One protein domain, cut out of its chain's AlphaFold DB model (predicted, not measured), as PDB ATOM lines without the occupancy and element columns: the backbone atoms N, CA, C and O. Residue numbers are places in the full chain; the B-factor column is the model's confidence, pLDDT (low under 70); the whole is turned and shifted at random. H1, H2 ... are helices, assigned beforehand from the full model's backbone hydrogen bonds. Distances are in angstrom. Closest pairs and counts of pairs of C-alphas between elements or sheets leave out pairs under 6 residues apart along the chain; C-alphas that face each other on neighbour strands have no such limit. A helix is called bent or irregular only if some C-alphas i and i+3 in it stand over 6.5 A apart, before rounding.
ATOM      1  N   VAL A  75      -8.367 -15.151  36.948       90.19
ATOM      2  CA  VAL A  75      -8.533 -16.144  35.872       90.19
ATOM      3  C   VAL A  75      -8.503 -15.451  34.507       90.19
ATOM      4  O   VAL A  75      -8.816 -14.261  34.423       90.19
ATOM      5  N   PRO A  76      -8.162 -16.160  33.413       91.00
ATOM      6  CA  PRO A  76      -8.235 -15.584  32.075       91.00
ATOM      7  C   PRO A  76      -9.646 -15.063  31.761       91.00
ATOM      8  O   PRO A  76     -10.636 -15.745  32.030       91.00
ATOM      9  N   ALA A  77      -9.746 -13.885  31.136       89.81
ATOM     10  CA  ALA A  77     -11.032 -13.240  30.839       89.81
ATOM     11  C   ALA A  77     -11.980 -14.133  30.014       89.81
ATOM     12  O   ALA A  77     -13.192 -14.119  30.226       89.81
ATOM     13  N   LEU A  78     -11.430 -14.963  29.121       91.62
ATOM     14  CA  LEU A  78     -12.208 -15.928  28.344       91.62
ATOM     15  C   LEU A  78     -12.823 -17.029  29.223       91.62
ATOM     16  O   LEU A  78     -13.984 -17.377  29.037       91.62
ATOM     17  N   VAL A  79     -12.075 -17.540  30.209       93.81
ATOM     18  CA  VAL A  79     -12.561 -18.563  31.152       93.81
ATOM     19  C   VAL A  79     -13.683 -17.992  32.013       93.81
ATOM     20  O   VAL A  79     -14.730 -18.619  32.158       93.81
ATOM     21  N   LEU A  80     -13.496 -16.775  32.531       92.62
ATOM     22  CA  LEU A  80     -14.531 -16.062  33.278       92.62
ATOM     23  C   LEU A  80     -15.804 -15.880  32.442       92.62
ATOM     24  O   LEU A  80     -16.899 -16.170  32.916       92.62
ATOM     25  N   THR A  81     -15.652 -15.424  31.197       93.88
ATOM     26  CA  THR A  81     -16.778 -15.204  30.281       93.88
ATOM     27  C   THR A  81     -17.516 -16.507  29.998       93.88
ATOM     28  O   THR A  81     -18.739 -16.537  30.073       93.88
ATOM     29  N   GLY A  82     -16.789 -17.601  29.745       93.94
ATOM     30  CA  GLY A  82     -17.384 -18.920  29.529       93.94
ATOM     31  C   GLY A  82     -18.254 -19.361  30.706       93.94
ATOM     32  O   GLY A  82     -19.411 -19.731  30.511       93.94
ATOM     33  N   TRP A  83     -17.745 -19.237  31.935       94.88
ATOM     34  CA  TRP A  83     -18.524 -19.556  33.135       94.88
ATOM     35  C   TRP A  83     -19.742 -18.652  33.323       94.88
ATOM     36  O   TRP A  83     -20.798 -19.136  33.722       94.88
ATOM     37  N   GLN A  84     -19.636 -17.360  33.008       94.06
ATOM     38  CA  GLN A  84     -20.780 -16.452  33.076       94.06
ATOM     39  C   GLN A  84     -21.842 -16.777  32.024       94.06
ATOM     40  O   GLN A  84     -23.025 -16.766  32.353       94.06
ATOM     41  N   LEU A  85     -21.462 -17.111  30.789       94.38
ATOM     42  CA  LEU A  85     -22.416 -17.497  29.745       94.38
ATOM     43  C   LEU A  85     -23.130 -18.813  30.088       94.38
ATOM     44  O   LEU A  85     -24.349 -18.892  29.957       94.38
ATOM     45  N   LEU A  86     -22.406 -19.810  30.608       94.81
ATOM     46  CA  LEU A  86     -23.007 -21.064  31.085       94.81
ATOM     47  C   LEU A  86     -23.912 -20.850  32.306       94.81
ATOM     48  O   LEU A  86     -24.994 -21.422  32.404       94.81
ATOM     49  N   GLY A  87     -23.484 -20.009  33.250       95.38
ATOM     50  CA  GLY A  87     -24.279 -19.696  34.435       95.38
ATOM     51  C   GLY A  87     -25.556 -18.928  34.094       95.38
ATOM     52  O   GLY A  87     -26.610 -19.207  34.656       95.38
ATOM     53  N   THR A  88     -25.479 -17.986  33.151       93.38
ATOM     54  CA  THR A  88     -26.618 -17.162  32.714       93.38
ATOM     55  C   THR A  88     -27.555 -17.893  31.757       93.38
ATOM     56  O   THR A  88     -28.747 -17.580  31.741       93.38
ATOM     57  N   SER A  89     -27.086 -18.906  31.019       93.75
ATOM     58  CA  SER A  89     -27.956 -19.683  30.129       93.75
ATOM     59  C   SER A  89     -29.058 -20.426  30.882       93.75
ATOM     60  O   SER A  89     -30.135 -20.624  30.328       93.75
ATOM     61  N   LEU A  90     -28.830 -20.804  32.145       94.81
ATOM     62  CA  LEU A  90     -29.835 -21.483  32.966       94.81
ATOM     63  C   LEU A  90     -31.050 -20.580  33.281       94.81
ATOM     64  O   LEU A  90     -32.153 -20.927  32.855       94.81
ATOM     65  N   PRO A  91     -30.912 -19.420  33.961       94.06
ATOM     66  CA  PRO A  91     -32.049 -18.538  34.218       94.06
ATOM     67  C   PRO A  91     -32.653 -17.967  32.931       94.06
ATOM     68  O   PRO A  91     -33.868 -17.792  32.877       94.06
ATOM     69  N   LEU A  92     -31.855 -17.723  31.882       92.19
ATOM     70  CA  LEU A  92     -32.388 -17.303  30.581       92.19
ATOM     71  C   LEU A  92     -33.228 -18.402  29.924       92.19
ATOM     72  O   LEU A  92     -34.299 -18.106  29.403       92.19
ATOM     73  N   GLY A  93     -32.787 -19.661  29.979       91.12
ATOM     74  CA  GLY A  93     -33.540 -20.801  29.459       91.12
ATOM     75  C   GLY A  93     -34.851 -21.019  30.214       91.12
ATOM     76  O   GLY A  93     -35.898 -21.179  29.592       91.12
ATOM     77  N   VAL A  94     -34.823 -20.940  31.548       92.25
ATOM     78  CA  VAL A  94     -36.043 -20.992  32.374       92.25
ATOM     79  C   VAL A  94     -36.976 -19.831  32.030       92.25
ATOM     80  O   VAL A  94     -38.163 -20.047  31.802       92.25
ATOM     81  N   GLY A  95     -36.441 -18.611  31.931       90.94
ATOM     82  CA  GLY A  95     -37.204 -17.433  31.526       90.94
ATOM     83  C   GLY A  95     -37.842 -17.603  30.149       90.94
ATOM     84  O   GLY A  95     -39.016 -17.297  29.992       90.94
ATOM     85  N   ALA A  96     -37.117 -18.159  29.177       88.94
ATOM     86  CA  ALA A  96     -37.653 -18.439  27.850       88.94
ATOM     87  C   ALA A  96     -38.812 -19.447  27.898       88.94
ATOM     88  O   ALA A  96     -39.830 -19.224  27.257       88.94
ATOM     89  N   LEU A  97     -38.709 -20.518  28.690       88.38
ATOM     90  CA  LEU A  97     -39.788 -21.504  28.818       88.38
ATOM     91  C   LEU A  97     -41.033 -20.931  29.510       88.38
ATOM     92  O   LEU A  97     -42.152 -21.266  29.130       88.38
ATOM     93  N   VAL A  98     -40.847 -20.071  30.514       89.75
ATOM     94  CA  VAL A  98     -41.948 -19.531  31.328       89.75
ATOM     95  C   VAL A  98     -42.604 -18.307  30.686       89.75
ATOM     96  O   VAL A  98     -43.813 -18.136  30.812       89.75
ATOM     97  N   LEU A  99     -41.826 -17.451  30.017       87.94
ATOM     98  CA  LEU A  99     -42.269 -16.134  29.543       87.94
ATOM     99  C   LEU A  99     -42.506 -16.063  28.028       87.94
ATOM    100  O   LEU A  99     -43.066 -15.070  27.569       87.94
ATOM    101  N   ALA A 100     -42.071 -17.057  27.242       83.94
ATOM    102  CA  ALA A 100     -42.353 -17.065  25.807       83.94
ATOM    103  C   ALA A 100     -43.858 -17.168  25.530       83.94
ATOM    104  O   ALA A 100     -44.615 -17.771  26.296       83.94
ATOM    105  N   GLU A 101     -44.282 -16.619  24.393       75.81
ATOM    106  CA  GLU A 101     -45.646 -16.776  23.893       75.81
ATOM    107  C   GLU A 101     -46.001 -18.272  23.810       75.81
ATOM    108  O   GLU A 101     -45.235 -19.093  23.305       75.81
ATOM    109  N   GLY A 102     -47.134 -18.652  24.407       75.06
ATOM    110  CA  GLY A 102     -47.523 -20.058  24.556       75.06
ATOM    111  C   GLY A 102     -46.879 -20.805  25.735       75.06
ATOM    112  O   GLY A 102     -47.083 -22.012  25.837       75.06
ATOM    113  N   HIS A 103     -46.144 -20.142  26.638       70.88
ATOM    114  CA  HIS A 103     -45.578 -20.713  27.878       70.88
ATOM    115  C   HIS A 103     -44.788 -22.020  27.655       70.88
ATOM    116  O   HIS A 103     -44.983 -23.018  28.350       70.88
ATOM    117  N   GLY A 104     -43.963 -22.054  26.605       67.75
ATOM    118  CA  GLY A 104     -43.143 -23.223  26.265       67.75
ATOM    119  C   GLY A 104     -43.895 -24.376  25.589       67.75
ATOM    120  O   GLY A 104     -43.276 -25.382  25.258       67.75
ATOM    121  N   THR A 105     -45.202 -24.250  25.333       68.44
ATOM    122  CA  THR A 105     -45.990 -25.291  24.640       68.44
ATOM    123  C   THR A 105     -45.866 -25.234  23.114       68.44
ATOM    124  O   THR A 105     -46.127 -26.225  22.439       68.44
ATOM    125  N   GLN A 106     -45.412 -24.105  22.560       77.88
ATOM    126  CA  GLN A 106     -45.173 -23.909  21.126       77.88
ATOM    127  C   GLN A 106     -43.680 -24.017  20.784       77.88
ATOM    128  O   GLN A 106     -43.081 -23.114  20.204       77.88
ATOM    129  N   LEU A 107     -43.057 -25.133  21.169       79.88
ATOM    130  CA  LEU A 107     -41.678 -25.436  20.787       79.88
ATOM    131  C   LEU A 107     -41.598 -25.668  19.276       79.88
ATOM    132  O   LEU A 107     -42.243 -26.566  18.735       79.88
ATOM    133  N   PHE A 108     -40.773 -24.874  18.605       85.44
ATOM    134  CA  PHE A 108     -40.486 -25.025  17.185       85.44
ATOM    135  C   PHE A 108     -38.979 -25.099  16.960       85.44
ATOM    136  O   PHE A 108     -38.183 -24.583  17.748       85.44
ATOM    137  N   TRP A 109     -38.583 -25.739  15.862       87.12
ATOM    138  CA  TRP A 109     -37.191 -25.725  15.443       87.12
ATOM    139  C   TRP A 109     -36.882 -24.420  14.696       87.12
ATOM    140  O   TRP A 109     -37.572 -24.117  13.717       87.12
ATOM    141  N   PRO A 110     -35.868 -23.638  15.112       88.44
ATOM    142  CA  PRO A 110     -35.522 -22.403  14.424       88.44
ATOM    143  C   PRO A 110     -35.053 -22.662  12.988       88.44
ATOM    144  O   PRO A 110     -34.448 -23.690  12.684       88.44
ATOM    145  N   SER A 111     -35.273 -21.689  12.104       94.94
ATOM    146  CA  SER A 111     -34.709 -21.736  10.750       94.94
ATOM    147  C   SER A 111     -33.176 -21.780  10.786       94.94
ATOM    148  O   SER A 111     -32.557 -21.278  11.728       94.94
ATOM    149  N   THR A 112     -32.538 -22.300   9.732       96.19
ATOM    150  CA  THR A 112     -31.068 -22.295   9.609       96.19
ATOM    151  C   THR A 112     -30.489 -20.889   9.777       96.19
ATOM    152  O   THR A 112     -29.498 -20.714  10.480       96.19
ATOM    153  N   THR A 113     -31.141 -19.871   9.208       97.00
ATOM    154  CA  THR A 113     -30.748 -18.464   9.368       97.00
ATOM    155  C   THR A 113     -30.785 -18.029  10.830       97.00
ATOM    156  O   THR A 113     -29.829 -17.428  11.315       97.00
ATOM    157  N   SER A 114     -31.851 -18.367  11.561       95.19
ATOM    158  CA  SER A 114     -31.968 -18.064  12.991       95.19
ATOM    159  C   SER A 114     -30.863 -18.744  13.799       95.19
ATOM    160  O   SER A 114     -30.250 -18.096  14.642       95.19
ATOM    161  N   VAL A 115     -30.557 -20.014  13.511       95.94
ATOM    162  CA  VAL A 115     -29.463 -20.746  14.174       95.94
ATOM    163  C   VAL A 115     -28.114 -20.073  13.917       95.94
ATOM    164  O   VAL A 115     -27.353 -19.858  14.859       95.94
ATOM    165  N   LEU A 116     -27.825 -19.690  12.670       97.75
ATOM    166  CA  LEU A 116     -26.583 -18.997  12.318       97.75
ATOM    167  C   LEU A 116     -26.468 -17.630  13.006       97.75
ATOM    168  O   LEU A 116     -25.396 -17.287  13.499       97.75
ATOM    169  N   LEU A 117     -27.564 -16.872  13.101       96.88
ATOM    170  CA  LEU A 117     -27.592 -15.589  13.809       96.88
ATOM    171  C   LEU A 117     -27.403 -15.759  15.319       96.88
ATOM    172  O   LEU A 117     -26.623 -15.021  15.919       96.88
ATOM    173  N   ILE A 118     -28.054 -16.752  15.933       94.50
ATOM    174  CA  ILE A 118     -27.865 -17.085  17.352       94.50
ATOM    175  C   ILE A 118     -26.407 -17.474  17.608       94.50
ATOM    176  O   ILE A 118     -25.802 -16.975  18.558       94.50
ATOM    177  N   ALA A 119     -25.818 -18.312  16.749       96.12
ATOM    178  CA  ALA A 119     -24.415 -18.695  16.849       96.12
ATOM    179  C   ALA A 119     -23.493 -17.474  16.724       96.12
ATOM    180  O   ALA A 119     -22.606 -17.290  17.557       96.12
ATOM    181  N   TYR A 120     -23.741 -16.598  15.747       97.00
ATOM    182  CA  TYR A 120     -22.985 -15.358  15.575       97.00
ATOM    183  C   TYR A 120     -23.068 -14.458  16.814       97.00
ATOM    184  O   TYR A 120     -22.029 -14.063  17.340       97.00
ATOM    185  N   ILE A 121     -24.272 -14.181  17.327       96.00
ATOM    186  CA  ILE A 121     -24.479 -13.352  18.527       96.00
ATOM    187  C   ILE A 121     -23.801 -13.989  19.749       96.00
ATOM    188  O   ILE A 121     -23.156 -13.302  20.541       96.00
ATOM    189  N   THR A 122     -23.891 -15.309  19.890       94.50
ATOM    190  CA  THR A 122     -23.298 -16.031  21.024       94.50
ATOM    191  C   THR A 122     -21.770 -15.994  20.983       94.50
ATOM    192  O   THR A 122     -21.117 -15.752  21.996       94.50
ATOM    193  N   LEU A 123     -21.174 -16.210  19.814       95.50
ATOM    194  CA  LEU A 123     -19.721 -16.295  19.685       95.50
ATOM    195  C   LEU A 123     -19.063 -14.915  19.628       95.50
ATOM    196  O   LEU A 123     -18.027 -14.701  20.254       95.50
ATOM    197  N   VAL A 124     -19.650 -13.967  18.900       96.19
ATOM    198  CA  VAL A 124     -18.996 -12.687  18.611       96.19
ATOM    199  C   VAL A 124     -19.266 -11.664  19.720       96.19
ATOM    200  O   VAL A 124     -18.374 -11.459  20.544       96.19
ATOM    201  N   PRO A 125     -20.446 -11.025  19.835       94.81
ATOM    202  CA  PRO A 125     -20.652 -10.043  20.891       94.81
ATOM    203  C   PRO A 125     -20.717 -10.682  22.285       94.81
ATOM    204  O   PRO A 125     -20.185 -10.094  23.226       94.81
ATOM    205  N   MET A 126     -21.316 -11.871  22.449       94.94
ATOM    206  CA  MET A 126     -21.458 -12.456  23.788       94.94
ATOM    207  C   MET A 126     -20.164 -13.084  24.312       94.94
ATOM    208  O   MET A 126     -19.809 -12.794  25.448       94.94
ATOM    209  N   ALA A 127     -19.430 -13.888  23.540       94.50
ATOM    210  CA  ALA A 127     -18.173 -14.467  24.024       94.50
ATOM    211  C   ALA A 127     -16.976 -13.523  23.825       94.50
ATOM    212  O   ALA A 127     -16.372 -13.086  24.806       94.50
ATOM    213  N   VAL A 128     -16.634 -13.167  22.582       96.00
ATOM    214  CA  VAL A 128     -15.456 -12.319  22.308       96.00
ATOM    215  C   VAL A 128     -15.635 -10.911  22.885       96.00
ATOM    216  O   VAL A 128     -14.726 -10.396  23.539       96.00
ATOM    217  N   GLY A 129     -16.811 -10.309  22.701       95.19
ATOM    218  CA  GLY A 129     -17.115  -8.967  23.204       95.19
ATOM    219  C   GLY A 129     -17.033  -8.863  24.728       95.19
ATOM    220  O   GLY A 129     -16.349  -7.974  25.238       95.19
ATOM    221  N   ASN A 130     -17.650  -9.790  25.472       94.56
ATOM    222  CA  ASN A 130     -17.545  -9.772  26.937       94.56
ATOM    223  C   ASN A 130     -16.134 -10.110  27.429       94.56
ATOM    224  O   ASN A 130     -15.661  -9.476  28.370       94.56
ATOM    225  N   ALA A 131     -15.418 -11.034  26.778       94.94
ATOM    226  CA  ALA A 131     -14.032 -11.320  27.145       94.94
ATOM    227  C   ALA A 131     -13.141 -10.076  26.988       94.94
ATOM    228  O   ALA A 131     -12.347  -9.765  27.881       94.94
ATOM    229  N   ALA A 132     -13.314  -9.326  25.895       94.50
ATOM    230  CA  ALA A 132     -12.636  -8.051  25.688       94.50
ATOM    231  C   ALA A 132     -13.050  -7.008  26.741       94.50
ATOM    232  O   ALA A 132     -12.184  -6.357  27.327       94.50
ATOM    233  N   TRP A 133     -14.348  -6.889  27.039       93.75
ATOM    234  CA  TRP A 133     -14.853  -5.986  28.076       93.75
ATOM    235  C   TRP A 133     -14.237  -6.280  29.444       93.75
ATOM    236  O   TRP A 133     -13.707  -5.373  30.082       93.75
ATOM    237  N   PHE A 134     -14.232  -7.535  29.891       91.31
ATOM    238  CA  PHE A 134     -13.679  -7.886  31.198       91.31
ATOM    239  C   PHE A 134     -12.163  -7.714  31.267       91.31
ATOM    240  O   PHE A 134     -11.650  -7.311  32.312       91.31
ATOM    241  N   ALA A 135     -11.446  -7.932  30.161       90.94
ATOM    242  CA  ALA A 135     -10.032  -7.583  30.074       90.94
ATOM    243  C   ALA A 135      -9.820  -6.067  30.243       90.94
ATOM    244  O   ALA A 135      -9.016  -5.649  31.077       90.94
ATOM    245  N   VAL A 136     -10.585  -5.236  29.528       90.62
ATOM    246  CA  VAL A 136     -10.537  -3.765  29.646       90.62
ATOM    247  C   VAL A 136     -10.879  -3.309  31.064       90.62
ATOM    248  O   VAL A 136     -10.152  -2.498  31.643       90.62
ATOM    249  N   VAL A 137     -11.941  -3.866  31.650       90.19
ATOM    250  CA  VAL A 137     -12.331  -3.610  33.039       90.19
ATOM    251  C   VAL A 137     -11.184  -3.964  33.970       90.19
ATOM    252  O   VAL A 137     -10.889  -3.167  34.848       90.19
ATOM    253  N   GLY A 138     -10.495  -5.091  33.777       88.12
ATOM    254  CA  GLY A 138      -9.322  -5.474  34.565       88.12
ATOM    255  C   GLY A 138      -8.164  -4.474  34.459       88.12
ATOM    256  O   GLY A 138      -7.609  -4.084  35.489       88.12
ATOM    257  N   LEU A 139      -7.860  -4.008  33.245       88.81
ATOM    258  CA  LEU A 139      -6.691  -3.180  32.925       88.81
ATOM    259  C   LEU A 139      -6.835  -1.698  33.302       88.81
ATOM    260  O   LEU A 139      -5.860  -1.074  33.716       88.81
ATOM    261  N   LEU A 140      -8.025  -1.114  33.150       88.62
ATOM    262  CA  LEU A 140      -8.220   0.331  33.299       88.62
ATOM    263  C   LEU A 140      -8.671   0.738  34.714       88.62
ATOM    264  O   LEU A 140      -9.265  -0.065  35.443       88.62
TER     265      LEU A 140
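Overview. This is residues 75 to 140 of the 192 residues of the protein "EamA domain-containing protein" of Pseudomonas sp. PGPPP3 (UniProt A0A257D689). Two long helices form an open V: residues 77 to 85 of H1 meet H2b, the second arm of H2, and a long link, residues 100 to 111, spans the mouth. The printed part has 66 residues with two named helices, H1 then H2, and no named strand: all helix. It is loose, radius of gyration of the C-alphas 14.9 A, spanning 45 by 24 by 16 A.

Arrangement. H1, residues 77 to 99, has a kink of 26 degrees near residue 91. H2, residues 112 to 139, assigned as one helix by its hydrogen bonds, is bent: C-alphas 122 and 125 are 6.5 A apart. Its arms, H2a, residues 112 to 122, and H2b, residues 125 to 139, stand at a shallow tilt of 6 degrees. H1 touches H2b with residues 77 to 85 alone, opposite ways at a steep tilt of 47 degrees; the closest C-alphas, of Leu 78 and Ala 131, are 5.1 A apart. H1 and H2a are apart. Every O i to N i+4 pair is within hydrogen-bond range in H2a, 17 of 19 in H1 and 10 of 11 in H2b.

Along the chain. H1, 31.4 A long, begins at C-alpha 77 (-11.032, -13.240, 30.839). H2a measures 15.2 A; H2b, 19.7 A, ends at C-alpha 139 (-6.691, -3.180, 32.925).

Size, cuts and confidence. The C-alphas farthest apart, of Thr 105 and Leu 140, are 46.5 A apart. The printed part has no cut; pLDDT is under 70 at residues 104 to 105.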